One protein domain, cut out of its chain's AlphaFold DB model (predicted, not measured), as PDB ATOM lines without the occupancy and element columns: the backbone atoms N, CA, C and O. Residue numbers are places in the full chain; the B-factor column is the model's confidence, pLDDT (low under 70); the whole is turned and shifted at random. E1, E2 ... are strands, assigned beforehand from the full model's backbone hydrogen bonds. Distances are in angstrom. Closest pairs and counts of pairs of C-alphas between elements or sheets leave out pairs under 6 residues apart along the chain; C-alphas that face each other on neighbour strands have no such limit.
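Overview. This is residues 286 to 335 and 342 to 410 of the 410 residues of an uncharacterized protein of Anaerocolumna cellulosilytica (UniProt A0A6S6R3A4). Two sheets lie face to face as a sandwich: a small sheet of three strands, E1, E6 and E9, covers part of a larger, strongly twisted sheet of seven, E2, E3, E4, E5, E7, E8 and E10. The long strand E10 runs through the middle of the larger sheet and bends near its end, where the small hairpin E3 and E4 joins it. The printed part has 119 residues with no named helix and ten named strands, E1 to E10 in order along the chain; its class is all strand. The small sheet has the order E1, E6, E9 and the larger one is branched, both with antiparallel neighbours. The whole is compact, with a radius of gyration of the C-alphas of 14.6 A and spans of 44 by 37 by 24 A.

Along the chain. E1 is residues 287 to 292, with C-alpha 287 at (33.017, -1.299, -29.186). E2, residues 296 to 304, is 25.2 A long from first to last C-alpha. E3 is residues 308 to 310 and E4 residues 315 to 318. E5, residues 322 to 330, is 26.4 A long. After the cut come E6, residues 345 to 350, E7, residues 358 to 363, E8, residues 375 to 379, and E9, residues 388 to 393. E10, residues 400 to 409, is 25.9 A long and ends at C-alpha 409, (30.950, -17.809, -42.465).

Arrangement. In the small sheet, E1 and E9 are edge strands. N 290 and O 347 of E1 and E6 are 2.8 A apart, and N 348 and O 390 of E6 and E9 are 2.8 A apart, both within hydrogen-bond range. In the branched sheet, E2 pairs with E5, with N 299 and O 327 at 2.8 A. E5 and E4 lie on one side of E10 and E7 on the other side. The pairing of E10 is staggered: N 402 and O 326 of E5 are 2.9 A apart, N 403 and O 362 of E7 2.8 A, and N 408 and O 317 of E4 2.9 A. E10 bends by 67 degrees at residue 406. The hairpin E3 and E4 has N 309 and O 316 at 3.0 A, and the hairpin E7 and E8 has N 361 and O 376 at 2.9 A. The facing parts of the two sheets are 9.7 A centre to centre, their best planes 24 degrees apart. E1 and E10 are apart.

Size, cuts and confidence. The C-alphas farthest apart, those of Thr 335 and Lys 410, are 44.7 A apart. Residues 336 to 341 are not printed, and C-alphas 335 and 342 are 12.0 A apart across this cut. The link E7 to E8 is long, with 11 residues. The mean pLDDT of the printed part is 82.1; residues 332 to 335, 342, 365 to 374, 384 to 385 and 396 are under 70.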
ATOM      1  N   GLY A 286      33.039   1.299 -32.561       85.31
ATOM      2  CA  GLY A 286      31.705   0.945 -32.050       85.31
ATOM      3  C   GLY A 286      31.690  -0.090 -30.916       85.31
ATOM      4  O   GLY A 286      30.614  -0.573 -30.566       85.31
ATOM      5  N   ILE A 287      32.851  -0.409 -30.339       90.75
ATOM      6  CA  ILE A 287      33.017  -1.299 -29.186       90.75
ATOM      7  C   ILE A 287      33.520  -0.471 -27.999       90.75
ATOM      8  O   ILE A 287      34.453   0.319 -28.142       90.75
ATOM      9  N   GLU A 288      32.918  -0.643 -26.826       93.81
ATOM     10  CA  GLU A 288      33.425  -0.108 -25.560       93.81
ATOM     11  C   GLU A 288      34.196  -1.193 -24.807       93.81
ATOM     12  O   GLU A 288      33.630  -2.200 -24.385       93.81
ATOM     13  N   PHE A 289      35.492  -0.971 -24.622       94.25
ATOM     14  CA  PHE A 289      36.402  -1.849 -23.900       94.25
ATOM     15  C   PHE A 289      36.523  -1.390 -22.457       94.25
ATOM     16  O   PHE A 289      36.774  -0.212 -22.203       94.25
ATOM     17  N   VAL A 290      36.374  -2.315 -21.512       93.12
ATOM     18  CA  VAL A 290      36.483  -2.054 -20.077       93.12
ATOM     19  C   VAL A 290      37.403  -3.073 -19.424       93.12
ATOM     20  O   VAL A 290      37.219  -4.273 -19.600       93.12
ATOM     21  N   TRP A 291      38.377  -2.606 -18.649       91.31
ATOM     22  CA  TRP A 291      39.348  -3.470 -17.972       91.31
ATOM     23  C   TRP A 291      39.802  -2.870 -16.645       91.31
ATOM     24  O   TRP A 291      39.700  -1.658 -16.432       91.31
ATOM     25  N   ASN A 292      40.334  -3.720 -15.765       88.75
ATOM     26  CA  ASN A 292      40.968  -3.292 -14.525       88.75
ATOM     27  C   ASN A 292      42.395  -2.769 -14.796       88.75
ATOM     28  O   ASN A 292      43.363  -3.528 -14.886       88.75
ATOM     29  N   ASP A 293      42.520  -1.450 -14.906       89.69
ATOM     30  CA  ASP A 293      43.763  -0.715 -15.169       89.69
ATOM     31  C   ASP A 293      44.753  -0.776 -14.002       89.69
ATOM     32  O   ASP A 293      45.937  -0.507 -14.187       89.69
ATOM     33  N   SER A 294      44.310  -1.182 -12.807       85.31
ATOM     34  CA  SER A 294      45.224  -1.475 -11.696       85.31
ATOM     35  C   SER A 294      46.077  -2.722 -11.961       85.31
ATOM     36  O   SER A 294      47.141  -2.867 -11.365       85.31
ATOM     37  N   LEU A 295      45.629  -3.618 -12.848       84.12
ATOM     38  CA  LEU A 295      46.279  -4.904 -13.114       84.12
ATOM     39  C   LEU A 295      46.977  -4.951 -14.475       84.12
ATOM     40  O   LEU A 295      48.055  -5.536 -14.584       84.12
ATOM     41  N   PHE A 296      46.399  -4.322 -15.500       86.19
ATOM     42  CA  PHE A 296      46.898  -4.381 -16.876       86.19
ATOM     43  C   PHE A 296      46.787  -3.018 -17.560       86.19
ATOM     44  O   PHE A 296      45.838  -2.276 -17.322       86.19
ATOM     45  N   SER A 297      47.732  -2.692 -18.441       91.38
ATOM     46  CA  SER A 297      47.535  -1.648 -19.448       91.38
ATOM     47  C   SER A 297      47.009  -2.276 -20.732       91.38
ATOM     48  O   SER A 297      47.459  -3.359 -21.105       91.38
ATOM     49  N   VAL A 298      46.088  -1.591 -21.404       93.50
ATOM     50  CA  VAL A 298      45.533  -2.019 -22.688       93.50
ATOM     51  C   VAL A 298      45.765  -0.913 -23.706       93.50
ATOM     52  O   VAL A 298      45.399   0.230 -23.449       93.50
ATOM     53  N   ASP A 299      46.365  -1.273 -24.834       95.56
ATOM     54  CA  ASP A 299      46.524  -0.425 -26.010       95.56
ATOM     55  C   ASP A 299      45.610  -0.951 -27.122       95.56
ATOM     56  O   ASP A 299      45.533  -2.159 -27.368       95.56
ATOM     57  N   LEU A 300      44.900  -0.038 -27.785       96.50
ATOM     58  CA  LEU A 300      43.933  -0.345 -28.836       96.50
ATOM     59  C   LEU A 300      44.327   0.362 -30.136       96.50
ATOM     60  O   LEU A 300      44.728   1.527 -30.126       96.50
ATOM     61  N   GLU A 301      44.181  -0.324 -31.265       96.81
ATOM     62  CA  GLU A 301      44.439   0.241 -32.592       96.81
ATOM     63  C   GLU A 301      43.417  -0.266 -33.615       96.81
ATOM     64  O   GLU A 301      43.091  -1.451 -33.659       96.81
ATOM     65  N   VAL A 302      42.929   0.624 -34.485       96.38
ATOM     66  CA  VAL A 302      42.150   0.210 -35.658       96.38
ATOM     67  C   VAL A 302      43.113  -0.228 -36.754       96.38
ATOM     68  O   VAL A 302      43.914   0.568 -37.243       96.38
ATOM     69  N   VAL A 303      43.001  -1.486 -37.167       95.75
ATOM     70  CA  VAL A 303      43.837  -2.099 -38.205       95.75
ATOM     71  C   VAL A 303      42.971  -2.599 -39.365       95.75
ATOM     72  O   VAL A 303      41.785  -2.876 -39.170       95.75
ATOM     73  N   PRO A 304      43.519  -2.743 -40.586       95.62
ATOM     74  CA  PRO A 304      42.795  -3.388 -41.676       95.62
ATOM     75  C   PRO A 304      42.381  -4.812 -41.293       95.62
ATOM     76  O   PRO A 304      43.220  -5.600 -40.851       95.62
ATOM     77  N   ALA A 305      41.106  -5.153 -41.486       92.12
ATOM     78  CA  ALA A 305      40.625  -6.512 -41.279       92.12
ATOM     79  C   ALA A 305      41.213  -7.463 -42.332       92.12
ATOM     80  O   ALA A 305      41.387  -7.106 -43.506       92.12
ATOM     81  N   GLU A 306      41.491  -8.705 -41.935       90.00
ATOM     82  CA  GLU A 306      41.845  -9.742 -42.896       90.00
ATOM     83  C   GLU A 306      40.644 -10.016 -43.799       90.00
ATOM     84  O   GLU A 306      39.525 -10.214 -43.336       90.00
ATOM     85  N   LYS A 307      40.847 -10.024 -45.119       92.00
ATOM     86  CA  LYS A 307      39.725 -10.205 -46.056       92.00
ATOM     87  C   LYS A 307      39.038 -11.552 -45.876       92.00
ATOM     88  O   LYS A 307      37.823 -11.650 -46.045       92.00
ATOM     89  N   GLU A 308      39.830 -12.571 -45.568       89.50
ATOM     90  CA  GLU A 308      39.377 -13.932 -45.349       89.50
ATOM     91  C   GLU A 308      40.200 -14.564 -44.229       89.50
ATOM     92  O   GLU A 308      41.424 -14.455 -44.246       89.50
ATOM     93  N   ILE A 309      39.530 -15.250 -43.303       85.50
ATOM     94  CA  ILE A 309      40.169 -16.032 -42.240       85.50
ATOM     95  C   ILE A 309      39.805 -17.497 -42.447       85.50
ATOM     96  O   ILE A 309      38.629 -17.847 -42.580       85.50
ATOM     97  N   GLN A 310      40.812 -18.367 -42.443       83.38
ATOM     98  CA  GLN A 310      40.621 -19.810 -42.503       83.38
ATOM     99  C   GLN A 310      40.930 -20.435 -41.145       83.38
ATOM    100  O   GLN A 310      42.058 -20.396 -40.664       83.38
ATOM    101  N   THR A 311      39.921 -21.059 -40.545       78.50
ATOM    102  CA  THR A 311      40.084 -21.887 -39.345       78.50
ATOM    103  C   THR A 311      40.137 -23.363 -39.731       78.50
ATOM    104  O   THR A 311      39.878 -23.740 -40.873       78.50
ATOM    105  N   LYS A 312      40.406 -24.241 -38.759       74.81
ATOM    106  CA  LYS A 312      40.405 -25.697 -38.971       74.81
ATOM    107  C   LYS A 312      39.091 -26.245 -39.547       74.81
ATOM    108  O   LYS A 312      39.109 -27.293 -40.190       74.81
ATOM    109  N   PHE A 313      37.964 -25.583 -39.280       79.12
ATOM    110  CA  PHE A 313      36.630 -26.097 -39.603       79.12
ATOM    111  C   PHE A 313      35.850 -25.225 -40.589       79.12
ATOM    112  O   PHE A 313      35.002 -25.757 -41.300       79.12
ATOM    113  N   TYR A 314      36.137 -23.924 -40.643       83.62
ATOM    114  CA  TYR A 314      35.320 -22.942 -41.355       83.62
ATOM    115  C   TYR A 314      36.181 -21.872 -42.024       83.62
ATOM    116  O   TYR A 314      37.255 -21.524 -41.521       83.62
ATOM    117  N   GLU A 315      35.671 -21.325 -43.123       87.00
ATOM    118  CA  GLU A 315      36.208 -20.136 -43.777       87.00
ATOM    119  C   GLU A 315      35.274 -18.956 -43.545       87.00
ATOM    120  O   GLU A 315      34.050 -19.084 -43.616       87.00
ATOM    121  N   TYR A 316      35.868 -17.796 -43.316       89.44
ATOM    122  CA  TYR A 316      35.163 -16.563 -43.027       89.44
ATOM    123  C   TYR A 316      35.594 -15.476 -44.000       89.44
ATOM    124  O   TYR A 316      36.748 -15.448 -44.421       89.44
ATOM    125  N   TYR A 317      34.683 -14.570 -44.339       91.56
ATOM    126  CA  TYR A 317      35.002 -13.332 -45.046       91.56
ATOM    127  C   TYR A 317      34.624 -12.138 -44.187       91.56
ATOM    128  O   TYR A 317      33.635 -12.184 -43.448       91.56
ATOM    129  N   THR A 318      35.423 -11.079 -44.268       90.69
ATOM    130  CA  THR A 318      35.141  -9.892 -43.472       90.69
ATOM    131  C   THR A 318      33.862  -9.200 -43.941       90.69
ATOM    132  O   THR A 318      33.564  -9.122 -45.135       90.69
ATOM    133  N   THR A 319      33.092  -8.702 -42.982       89.94
ATOM    134  CA  THR A 319      31.915  -7.852 -43.216       89.94
ATOM    135  C   THR A 319      32.211  -6.375 -42.952       89.94
ATOM    136  O   THR A 319      31.398  -5.524 -43.309       89.94
ATOM    137  N   ASN A 320      33.385  -6.075 -42.386       88.19
ATOM    138  CA  ASN A 320      33.904  -4.732 -42.148       88.19
ATOM    139  C   ASN A 320      35.380  -4.660 -42.585       88.19
ATOM    140  O   ASN A 320      36.162  -5.551 -42.279       88.19
ATOM    141  N   ASP A 321      35.792  -3.609 -43.286       91.75
ATOM    142  CA  ASP A 321      37.192  -3.460 -43.709       91.75
ATOM    143  C   ASP A 321      38.140  -3.134 -42.533       91.75
ATOM    144  O   ASP A 321      39.363  -3.197 -42.686       91.75
ATOM    145  N   GLU A 322      37.591  -2.820 -41.357       94.75
ATOM    146  CA  GLU A 322      38.324  -2.476 -40.138       94.75
ATOM    147  C   GLU A 322      38.149  -3.534 -39.037       94.75
ATOM    148  O   GLU A 322      37.057  -4.063 -38.810       94.75
ATOM    149  N   ALA A 323      39.234  -3.797 -38.311       93.69
ATOM    150  CA  ALA A 323      39.291  -4.617 -37.108       93.69
ATOM    151  C   ALA A 323      39.951  -3.827 -35.966       93.69
ATOM    152  O   ALA A 323      40.638  -2.833 -36.200       93.69
ATOM    153  N   VAL A 324      39.744  -4.262 -34.726       95.44
ATOM    154  CA  VAL A 324      40.424  -3.700 -33.553       95.44
ATOM    155  C   VAL A 324      41.540  -4.645 -33.136       95.44
ATOM    156  O   VAL A 324      41.281  -5.783 -32.748       95.44
ATOM    157  N   TYR A 325      42.778  -4.177 -33.219       94.88
ATOM    158  CA  TYR A 325      43.914  -4.805 -32.571       94.88
ATOM    159  C   TYR A 325      43.966  -4.360 -31.112       94.88
ATOM    160  O   TYR A 325      43.783  -3.185 -30.797       94.88
ATOM    161  N   LEU A 326      44.211  -5.318 -30.228       94.25
ATOM    162  CA  LEU A 326      44.316  -5.119 -28.797       94.25
ATOM    163  C   LEU A 326      45.635  -5.698 -28.307       94.25
ATOM    164  O   LEU A 326      45.972  -6.847 -28.605       94.25
ATOM    165  N   GLU A 327      46.331  -4.934 -27.477       93.38
ATOM    166  CA  GLU A 327      47.511  -5.367 -26.743       93.38
ATOM    167  C   GLU A 327      47.314  -5.124 -25.244       93.38
ATOM    168  O   GLU A 327      47.072  -4.007 -24.811       93.38
ATOM    169  N   SER A 328      47.442  -6.176 -24.438       90.94
ATOM    170  CA  SER A 328      47.379  -6.129 -22.979       90.94
ATOM    171  C   SER A 328      48.745  -6.436 -22.382       90.94
ATOM    172  O   SER A 328      49.327  -7.487 -22.667       90.94
ATOM    173  N   THR A 329      49.223  -5.567 -21.494       89.75
ATOM    174  CA  THR A 329      50.478  -5.740 -20.754       89.75
ATOM    175  C   THR A 329      50.202  -5.771 -19.245       89.75
ATOM    176  O   THR A 329      49.685  -4.793 -18.703       89.75
ATOM    177  N   PRO A 330      50.539  -6.867 -18.536       86.62
ATOM    178  CA  PRO A 330      50.432  -6.923 -17.077       86.62
ATOM    179  C   PRO A 330      51.295  -5.854 -16.404       86.62
ATOM    180  O   PRO A 330      52.454  -5.664 -16.766       86.62
ATOM    181  N   ARG A 331      50.736  -5.165 -15.405       82.88
ATOM    182  CA  ARG A 331      51.451  -4.154 -14.607       82.88
ATOM    183  C   ARG A 331      52.204  -4.752 -13.420       82.88
ATOM    184  O   ARG A 331      53.078  -4.090 -12.867       82.88
ATOM    185  N   LEU A 332      51.869  -5.976 -13.016       69.62
ATOM    186  CA  LEU A 332      52.509  -6.669 -11.901       69.62
ATOM    187  C   LEU A 332      53.501  -7.713 -12.433       69.62
ATOM    188  O   LEU A 332      53.116  -8.690 -13.070       69.62
ATOM    189  N   GLU A 333      54.787  -7.519 -12.142       53.44
ATOM    190  CA  GLU A 333      55.798  -8.567 -12.270       53.44
ATOM    191  C   GLU A 333      55.742  -9.436 -11.004       53.44
ATOM    192  O   GLU A 333      56.030  -8.943  -9.920       53.44
ATOM    193  N   ASN A 334      55.405 -10.723 -11.127       46.53
ATOM    194  CA  ASN A 334      55.364 -11.717 -10.040       46.53
ATOM    195  C   ASN A 334      54.337 -11.504  -8.919       46.53
ATOM    196  O   ASN A 334      54.568 -10.741  -7.987       46.53
ATOM    197  N   THR A 335      53.360 -12.411  -8.846       46.53
ATOM    198  CA  THR A 335      52.961 -12.988  -7.555       46.53
ATOM    199  C   THR A 335      52.532 -14.438  -7.749       46.53
ATOM    200  O   THR A 335      51.559 -14.699  -8.450       46.53
ATOM    201  N   ILE A 342      40.688 -12.504  -8.915       62.59
ATOM    202  CA  ILE A 342      41.219 -11.370  -9.682       62.59
ATOM    203  C   ILE A 342      40.501 -11.284 -11.035       62.59
ATOM    204  O   ILE A 342      40.438 -12.256 -11.786       62.59
ATOM    205  N   ASP A 343      39.965 -10.103 -11.345       71.81
ATOM    206  CA  ASP A 343      39.300  -9.808 -12.614       71.81
ATOM    207  C   ASP A 343      40.328  -9.613 -13.743       71.81
ATOM    208  O   ASP A 343      40.784  -8.504 -14.028       71.81
ATOM    209  N   ASN A 344      40.739 -10.728 -14.348       76.25
ATOM    210  CA  ASN A 344      41.700 -10.801 -15.447       76.25
ATOM    211  C   ASN A 344      41.030 -10.801 -16.827       76.25
ATOM    212  O   ASN A 344      41.397 -11.565 -17.727       76.25
ATOM    213  N   LYS A 345      39.998  -9.973 -16.985       85.44
ATOM    214  CA  LYS A 345      39.197  -9.910 -18.202       85.44
ATOM    215  C   LYS A 345      39.192  -8.508 -18.786       85.44
ATOM    216  O   LYS A 345      39.233  -7.509 -18.071       85.44
ATOM    217  N   ILE A 346      39.093  -8.457 -20.109       89.19
ATOM    218  CA  ILE A 346      38.691  -7.254 -20.835       89.19
ATOM    219  C   ILE A 346      37.262  -7.475 -21.304       89.19
ATOM    220  O   ILE A 346      36.978  -8.420 -22.038       89.19
ATOM    221  N   TYR A 347      36.356  -6.613 -20.874       90.50
ATOM    222  CA  TYR A 347      34.953  -6.657 -21.248       90.50
ATOM    223  C   TYR A 347      34.712  -5.783 -22.471       90.50
ATOM    224  O   TYR A 347      35.059  -4.605 -22.470       90.50
ATOM    225  N   CYS A 348      34.111  -6.359 -23.503       92.25
ATOM    226  CA  CYS A 348      33.770  -5.682 -24.746       92.25
ATOM    227  C   CYS A 348      32.255  -5.514 -24.798       92.25
ATOM    228  O   CYS A 348      31.541  -6.513 -24.853       92.25
ATOM    229  N   TYR A 349      31.768  -4.278 -24.785       91.88
ATOM    230  CA  TYR A 349      30.351  -3.948 -24.914       91.88
ATOM    231  C   TYR A 349      30.078  -3.419 -26.316       91.88
ATOM    232  O   TYR A 349      30.811  -2.573 -26.827       91.88
ATOM    233  N   PHE A 350      29.017  -3.923 -26.933       90.50
ATOM    234  CA  PHE A 350      28.665  -3.641 -28.317       90.50
ATOM    235  C   PHE A 350      27.384  -2.813 -28.390       90.50
ATOM    236  O   PHE A 350      26.477  -2.960 -27.560       90.50
ATOM    237  N   ASP A 351      27.275  -1.975 -29.421       85.31
ATOM    238  CA  ASP A 351      26.020  -1.294 -29.734       85.31
ATOM    239  C   ASP A 351      24.909  -2.329 -29.998       85.31
ATOM    240  O   ASP A 351      25.126  -3.362 -30.635       85.31
ATOM    241  N   LYS A 352      23.680  -2.041 -29.558       83.38
ATOM    242  CA  LYS A 352      22.500  -2.880 -29.829       83.38
ATOM    243  C   LYS A 352      22.254  -3.095 -31.323       83.38
ATOM    244  O   LYS A 352      21.669  -4.108 -31.698       83.38
ATOM    245  N   ALA A 353      22.700  -2.174 -32.175       85.44
ATOM    246  CA  ALA A 353      22.667  -2.317 -33.626       85.44
ATOM    247  C   ALA A 353      23.538  -3.480 -34.151       85.44
ATOM    248  O   ALA A 353      23.322  -3.930 -35.275       85.44
ATOM    249  N   MET A 354      24.484  -3.984 -33.350       84.44
ATOM    250  CA  MET A 354      25.344  -5.129 -33.677       84.44
ATOM    251  C   MET A 354      24.734  -6.485 -33.277       84.44
ATOM    252  O   MET A 354      25.404  -7.511 -33.367       84.44
ATOM    253  N   TYR A 355      23.469  -6.517 -32.846       85.75
ATOM    254  CA  TYR A 355      22.753  -7.758 -32.543       85.75
ATOM    255  C   TYR A 355      22.775  -8.747 -33.724       85.75
ATOM    256  O   TYR A 355      22.587  -8.349 -34.874       85.75
ATOM    257  N   ASP A 356      22.995 -10.029 -33.416       85.06
ATOM    258  CA  ASP A 356      23.139 -11.161 -34.343       85.06
ATOM    259  C   ASP A 356      24.348 -11.092 -35.300       85.06
ATOM    260  O   ASP A 356      24.483 -11.947 -36.180       85.06
ATOM    261  N   GLN A 357      25.258 -10.123 -35.144       87.19
ATOM    262  CA  GLN A 357      26.510 -10.118 -35.905       87.19
ATOM    263  C   GLN A 357      27.496 -11.160 -35.358       87.19
ATOM    264  O   GLN A 357      27.525 -11.448 -34.159       87.19
ATOM    265  N   GLU A 358      28.315 -11.732 -36.243       88.62
ATOM    266  CA  GLU A 358      29.403 -12.633 -35.855       88.62
ATOM    267  C   GLU A 358      30.700 -11.833 -35.696       88.62
ATOM    268  O   GLU A 358      31.110 -11.078 -36.584       88.62
ATOM    269  N   ILE A 359      31.359 -12.029 -34.559       90.19
ATOM    270  CA  ILE A 359      32.698 -11.516 -34.286       90.19
ATOM    271  C   ILE A 359      33.679 -12.687 -34.248       90.19
ATOM    272  O   ILE A 359      33.382 -13.753 -33.703       90.19
ATOM    273  N   LEU A 360      34.855 -12.486 -34.836       89.50
ATOM    274  CA  LEU A 360      35.997 -13.372 -34.653       89.50
ATOM    275  C   LEU A 360      37.034 -12.681 -33.779       89.50
ATOM    276  O   LEU A 360      37.404 -11.532 -34.026       89.50
ATOM    277  N   ILE A 361      37.499 -13.417 -32.775       88.75
ATOM    278  CA  ILE A 361      38.585 -13.023 -31.886       88.75
ATOM    279  C   ILE A 361      39.775 -13.921 -32.211       88.75
ATOM    280  O   ILE A 361      39.744 -15.122 -31.930       88.75
ATOM    281  N   THR A 362      40.818 -13.344 -32.794       86.44
ATOM    282  CA  THR A 362      42.059 -14.046 -33.138       86.44
ATOM    283  C   THR A 362      43.124 -13.708 -32.105       86.44
ATOM    284  O   THR A 362      43.479 -12.545 -31.937       86.44
ATOM    285  N   TYR A 363      43.619 -14.714 -31.385       82.75
ATOM    286  CA  TYR A 363      44.675 -14.548 -30.387       82.75
ATOM    287  C   TYR A 363      46.043 -14.643 -31.069       82.75
ATOM    288  O   TYR A 363      46.390 -15.689 -31.603       82.75
ATOM    289  N   ASN A 364      46.842 -13.579 -31.005       74.25
ATOM    290  CA  ASN A 364      48.090 -13.442 -31.769       74.25
ATOM    291  C   ASN A 364      49.344 -13.861 -30.958       74.25
ATOM    292  O   ASN A 364      50.462 -13.429 -31.242       74.25
ATOM    293  N   ASN A 365      49.171 -14.661 -29.899       65.56
ATOM    294  CA  ASN A 365      50.214 -14.937 -28.905       65.56
ATOM    295  C   ASN A 365      51.101 -16.155 -29.224       65.56
ATOM    296  O   ASN A 365      50.624 -17.269 -29.397       65.56
ATOM    297  N   ASP A 366      52.418 -15.974 -29.069       50.91
ATOM    298  CA  ASP A 366      53.476 -16.994 -29.216       50.91
ATOM    299  C   ASP A 366      53.510 -18.089 -28.112       50.91
ATOM    300  O   ASP A 366      54.335 -19.006 -28.175       50.91
ATOM    301  N   SER A 367      52.701 -17.989 -27.044       45.88
ATOM    302  CA  SER A 367      52.966 -18.689 -25.768       45.88
ATOM    303  C   SER A 367      52.070 -19.882 -25.412       45.88
ATOM    304  O   SER A 367      52.385 -20.581 -24.448       45.88
ATOM    305  N   TYR A 368      50.990 -20.130 -26.150       45.81
ATOM    306  CA  TYR A 368      50.197 -21.358 -26.048       45.81
ATOM    307  C   TYR A 368      50.349 -22.086 -27.377       45.81
ATOM    308  O   TYR A 368      49.675 -21.714 -28.315       45.81
ATOM    309  N   ASN A 369      51.294 -23.032 -27.466       40.41
ATOM    310  CA  ASN A 369      51.561 -23.892 -28.631       40.41
ATOM    311  C   ASN A 369      51.296 -23.255 -30.013       40.41
ATOM    312  O   ASN A 369      50.167 -23.228 -30.478       40.41
ATOM    313  N   LYS A 370      52.360 -22.914 -30.751       42.19
ATOM    314  CA  LYS A 370      52.341 -22.462 -32.165       42.19
ATOM    315  C   LYS A 370      51.549 -23.326 -33.169       42.19
ATOM    316  O   LYS A 370      51.531 -23.010 -34.352       42.19
ATOM    317  N   GLU A 371      50.959 -24.435 -32.740       43.31
ATOM    318  CA  GLU A 371      50.061 -25.264 -33.547       43.31
ATOM    319  C   GLU A 371      48.588 -24.817 -33.465       43.31
ATOM    320  O   GLU A 371      47.753 -25.373 -34.173       43.31
ATOM    321  N   ASP A 372      48.275 -23.812 -32.644       44.22
ATOM    322  CA  ASP A 372      46.918 -23.433 -32.264       44.22
ATOM    323  C   ASP A 372      46.751 -21.892 -32.259       44.22
ATOM    324  O   ASP A 372      46.490 -21.288 -31.221       44.22
ATOM    325  N   ASP A 373      46.858 -21.239 -33.426       53.66
ATOM    326  CA  ASP A 373      46.253 -19.909 -33.628       53.66
ATOM    327  C   ASP A 373      44.742 -20.051 -33.374       53.66
ATOM    328  O   ASP A 373      43.968 -20.501 -34.226       53.66
ATOM    329  N   TRP A 374      44.309 -19.770 -32.145       67.94
ATOM    330  CA  TRP A 374      42.920 -19.946 -31.741       67.94
ATOM    331  C   TRP A 374      42.113 -18.728 -32.169       67.94
ATOM    332  O   TRP A 374      42.207 -17.647 -31.591       67.94
ATOM    333  N   THR A 375      41.302 -18.930 -33.204       73.81
ATOM    334  CA  THR A 375      40.227 -18.012 -33.575       73.81
ATOM    335  C   THR A 375      38.935 -18.497 -32.935       73.81
ATOM    336  O   THR A 375      38.471 -19.604 -33.220       73.81
ATOM    337  N   VAL A 376      38.354 -17.672 -32.070       80.62
ATOM    338  CA  VAL A 376      37.059 -17.938 -31.440       80.62
ATOM    339  C   VAL A 376      35.989 -17.178 -32.210       80.62
ATOM    340  O   VAL A 376      36.123 -15.976 -32.433       80.62
ATOM    341  N   LYS A 377      34.938 -17.891 -32.626       81.38
ATOM    342  CA  LYS A 377      33.733 -17.286 -33.192       81.38
ATOM    343  C   LYS A 377      32.708 -17.078 -32.095       81.38
ATOM    344  O   LYS A 377      32.302 -18.055 -31.472       81.38
ATOM    345  N   GLU A 378      32.228 -15.849 -31.966       83.31
ATOM    346  CA  GLU A 378      31.100 -15.516 -31.103       83.31
ATOM    347  C   GLU A 378      29.979 -14.864 -31.915       83.31
ATOM    348  O   GLU A 378      30.212 -14.044 -32.806       83.31
ATOM    349  N   THR A 379      28.736 -15.236 -31.610       83.00
ATOM    350  CA  THR A 379      27.549 -14.564 -32.150       83.00
ATOM    351  C   THR A 379      27.018 -13.598 -31.103       83.00
ATOM    352  O   THR A 379      26.598 -13.999 -30.011       83.00
ATOM    353  N   LEU A 380      27.010 -12.314 -31.452       83.12
ATOM    354  CA  LEU A 380      26.594 -11.246 -30.562       83.12
ATOM    355  C   LEU A 380      25.102 -11.355 -30.254       83.12
ATOM    356  O   LEU A 380      24.243 -11.214 -31.121       83.12
ATOM    357  N   SER A 381      24.791 -11.601 -28.988       81.81
ATOM    358  CA  SER A 381      23.430 -11.818 -28.508       81.81
ATOM    359  C   SER A 381      23.129 -10.919 -27.318       81.81
ATOM    360  O   SER A 381      23.991 -10.655 -26.480       81.81
ATOM    361  N   LEU A 382      21.880 -10.456 -27.248       80.81
ATOM    362  CA  LEU A 382      21.381  -9.695 -26.112       80.81
ATOM    363  C   LEU A 382      21.380 -10.584 -24.864       80.81
ATOM    364  O   LEU A 382      20.755 -11.649 -24.852       80.81
ATOM    365  N   LYS A 383      22.073 -10.141 -23.819       81.31
ATOM    366  CA  LYS A 383      22.096 -10.802 -22.517       81.31
ATOM    367  C   LYS A 383      20.897 -10.348 -21.674       81.31
ATOM    368  O   LYS A 383      20.126  -9.465 -22.057       81.31
ATOM    369  N   THR A 384      20.683 -11.009 -20.539       67.56
ATOM    370  CA  THR A 384      19.514 -10.786 -19.666       67.56
ATOM    371  C   THR A 384      19.446  -9.381 -19.071       67.56
ATOM    372  O   THR A 384      18.354  -8.905 -18.772       67.56
ATOM    373  N   ASP A 385      20.591  -8.718 -18.943       67.88
ATOM    374  CA  ASP A 385      20.758  -7.330 -18.498       67.88
ATOM    375  C   ASP A 385      20.450  -6.295 -19.606       67.88
ATOM    376  O   ASP A 385      20.429  -5.089 -19.366       67.88
ATOM    377  N   GLY A 386      20.166  -6.752 -20.832       75.50
ATOM    378  CA  GLY A 386      19.854  -5.899 -21.975       75.50
ATOM    379  C   GLY A 386      21.077  -5.303 -22.674       75.50
ATOM    380  O   GLY A 386      20.891  -4.426 -23.528       75.50
ATOM    381  N   TYR A 387      22.286  -5.768 -22.350       80.12
ATOM    382  CA  TYR A 387      23.524  -5.426 -23.046       80.12
ATOM    383  C   TYR A 387      23.936  -6.541 -24.008       80.12
ATOM    384  O   TYR A 387      23.522  -7.695 -23.891       80.12
ATOM    385  N   ILE A 388      24.750  -6.181 -24.995       85.44
ATOM    386  CA  ILE A 388      25.482  -7.134 -25.823       85.44
ATOM    387  C   ILE A 388      26.929  -6.995 -25.383       85.44
ATOM    388  O   ILE A 388      27.509  -5.921 -25.538       85.44
ATOM    389  N   TYR A 389      27.494  -8.042 -24.792       86.56
ATOM    390  CA  TYR A 389      28.883  -8.018 -24.362       86.56
ATOM    391  C   TYR A 389      29.546  -9.381 -24.501       86.56
ATOM    392  O   TYR A 389      28.874 -10.419 -24.501       86.56
ATOM    393  N   GLU A 390      30.874  -9.343 -24.576       86.88
ATOM    394  CA  GLU A 390      31.756 -10.498 -24.489       86.88
ATOM    395  C   GLU A 390      32.947 -10.192 -23.571       86.88
ATOM    396  O   GLU A 390      33.222  -9.030 -23.263       86.88
ATOM    397  N   HIS A 391      33.646 -11.222 -23.102       86.50
ATOM    398  CA  HIS A 391      34.834 -11.071 -22.270       86.50
ATOM    399  C   HIS A 391      36.037 -11.792 -22.869       86.50
ATOM    400  O   HIS A 391      35.969 -12.949 -23.278       86.50
ATOM    401  N   LEU A 392      37.166 -11.096 -22.878       85.31
ATOM    402  CA  LEU A 392      38.439 -11.594 -23.367       85.31
ATOM    403  C   LEU A 392      39.299 -11.983 -22.172       85.31
ATOM    404  O   LEU A 392      39.520 -11.170 -21.272       85.31
ATOM    405  N   TYR A 393      39.792 -13.218 -22.166       80.94
ATOM    406  CA  TYR A 393      40.721 -13.680 -21.141       80.94
ATOM    407  C   TYR A 393      42.134 -13.219 -21.479       80.94
ATOM    408  O   TYR A 393      42.648 -13.511 -22.561       80.94
ATOM    409  N   ILE A 394      42.775 -12.537 -20.536       77.94
ATOM    410  CA  ILE A 394      44.171 -12.118 -20.664       77.94
ATOM    411  C   ILE A 394      45.071 -12.965 -19.767       77.94
ATOM    412  O   ILE A 394      44.631 -13.561 -18.787       77.94
ATOM    413  N   SER A 395      46.339 -13.091 -20.161       71.69
ATOM    414  CA  SER A 395      47.313 -13.839 -19.377       71.69
ATOM    415  C   SER A 395      47.797 -12.970 -18.230       71.69
ATOM    416  O   SER A 395      48.270 -11.858 -18.447       71.69
ATOM    417  N   ASP A 396      47.747 -13.505 -17.015       67.62
ATOM    418  CA  ASP A 396      48.083 -12.714 -15.832       67.62
ATOM    419  C   ASP A 396      49.575 -12.352 -15.724       67.62
ATOM    420  O   ASP A 396      49.950 -11.486 -14.942       67.62
ATOM    421  N   ASN A 397      50.445 -13.024 -16.485       71.19
ATOM    422  CA  ASN A 397      51.900 -12.889 -16.368       71.19
ATOM    423  C   ASN A 397      52.625 -12.663 -17.699       71.19
ATOM    424  O   ASN A 397      53.857 -12.639 -17.731       71.19
ATOM    425  N   LYS A 398      51.890 -12.533 -18.806       77.56
ATOM    426  CA  LYS A 398      52.464 -12.304 -20.131       77.56
ATOM    427  C   LYS A 398      51.636 -11.298 -20.900       77.56
ATOM    428  O   LYS A 398      50.431 -11.183 -20.716       77.56
ATOM    429  N   LYS A 399      52.315 -10.615 -21.813       85.69
ATOM    430  CA  LYS A 399      51.667  -9.805 -22.833       85.69
ATOM    431  C   LYS A 399      50.681 -10.666 -23.632       85.69
ATOM    432  O   LYS A 399      51.028 -11.773 -24.054       85.69
ATOM    433  N   THR A 400      49.479 -10.139 -23.841       85.88
ATOM    434  CA  THR A 400      48.451 -10.754 -24.681       85.88
ATOM    435  C   THR A 400      48.077  -9.832 -25.817       85.88
ATOM    436  O   THR A 400      47.824  -8.658 -25.593       85.88
ATOM    437  N   THR A 401      48.039 -10.367 -27.032       89.62
ATOM    438  CA  THR A 401      47.640  -9.623 -28.225       89.62
ATOM    439  C   THR A 401      46.500 -10.338 -28.934       89.62
ATOM    440  O   THR A 401      46.476 -11.569 -29.004       89.62
ATOM    441  N   MET A 402      45.531  -9.571 -29.422       90.69
ATOM    442  CA  MET A 402      44.307 -10.074 -30.041       90.69
ATOM    443  C   MET A 402      43.883  -9.166 -31.190       90.69
ATOM    444  O   MET A 402      44.150  -7.970 -31.164       90.69
ATOM    445  N   THR A 403      43.166  -9.722 -32.158       91.94
ATOM    446  CA  THR A 403      42.459  -8.954 -33.186       91.94
ATOM    447  C   THR A 403      40.981  -9.317 -33.151       91.94
ATOM    448  O   THR A 403      40.629 -10.494 -33.182       91.94
ATOM    449  N   LEU A 404      40.118  -8.307 -33.085       93.50
ATOM    450  CA  LEU A 404      38.667  -8.430 -33.088       93.50
ATOM    451  C   LEU A 404      38.129  -7.874 -34.405       93.50
ATOM    452  O   LEU A 404      38.297  -6.690 -34.691       93.50
ATOM    453  N   GLY A 405      37.463  -8.705 -35.203       92.06
ATOM    454  CA  GLY A 405      36.837  -8.255 -36.448       92.06
ATOM    455  C   GLY A 405      35.474  -8.889 -36.683       92.06
ATOM    456  O   GLY A 405      35.138  -9.915 -36.091       92.06
ATOM    457  N   PHE A 406      34.687  -8.270 -37.559       91.31
ATOM    458  CA  PHE A 406      33.337  -8.718 -37.892       91.31
ATOM    459  C   PHE A 406      33.356  -9.535 -39.173       91.31
ATOM    460  O   PHE A 406      33.709  -9.029 -40.240       91.31
ATOM    461  N   TYR A 407      32.921 -10.783 -39.092       90.12
ATOM    462  CA  TYR A 407      33.026 -11.723 -40.201       90.12
ATOM    463  C   TYR A 407      31.700 -12.413 -40.465       90.12
ATOM    464  O   TYR A 407      30.746 -12.291 -39.707       90.12
ATOM    465  N   LYS A 408      31.648 -13.145 -41.571       89.31
ATOM    466  CA  LYS A 408      30.574 -14.080 -41.851       89.31
ATOM    467  C   LYS A 408      31.147 -15.370 -42.406       89.31
ATOM    468  O   LYS A 408      32.066 -15.347 -43.225       89.31
ATOM    469  N   GLU A 409      30.613 -16.487 -41.937       87.12
ATOM    470  CA  GLU A 409      30.950 -17.809 -42.465       87.12
ATOM    471  C   GLU A 409      30.577 -17.904 -43.959       87.12
ATOM    472  O   GLU A 409      29.524 -17.402 -44.378       87.12
ATOM    473  N   LYS A 410      31.472 -18.479 -44.769       85.25
ATOM    474  CA  LYS A 410      31.297 -18.625 -46.224       85.25
ATOM    475  C   LYS A 410      30.234 -19.649 -46.615       85.25
ATOM    476  O   LYS A 410      30.197 -20.745 -46.015       85.25
TER     477      LYS A 410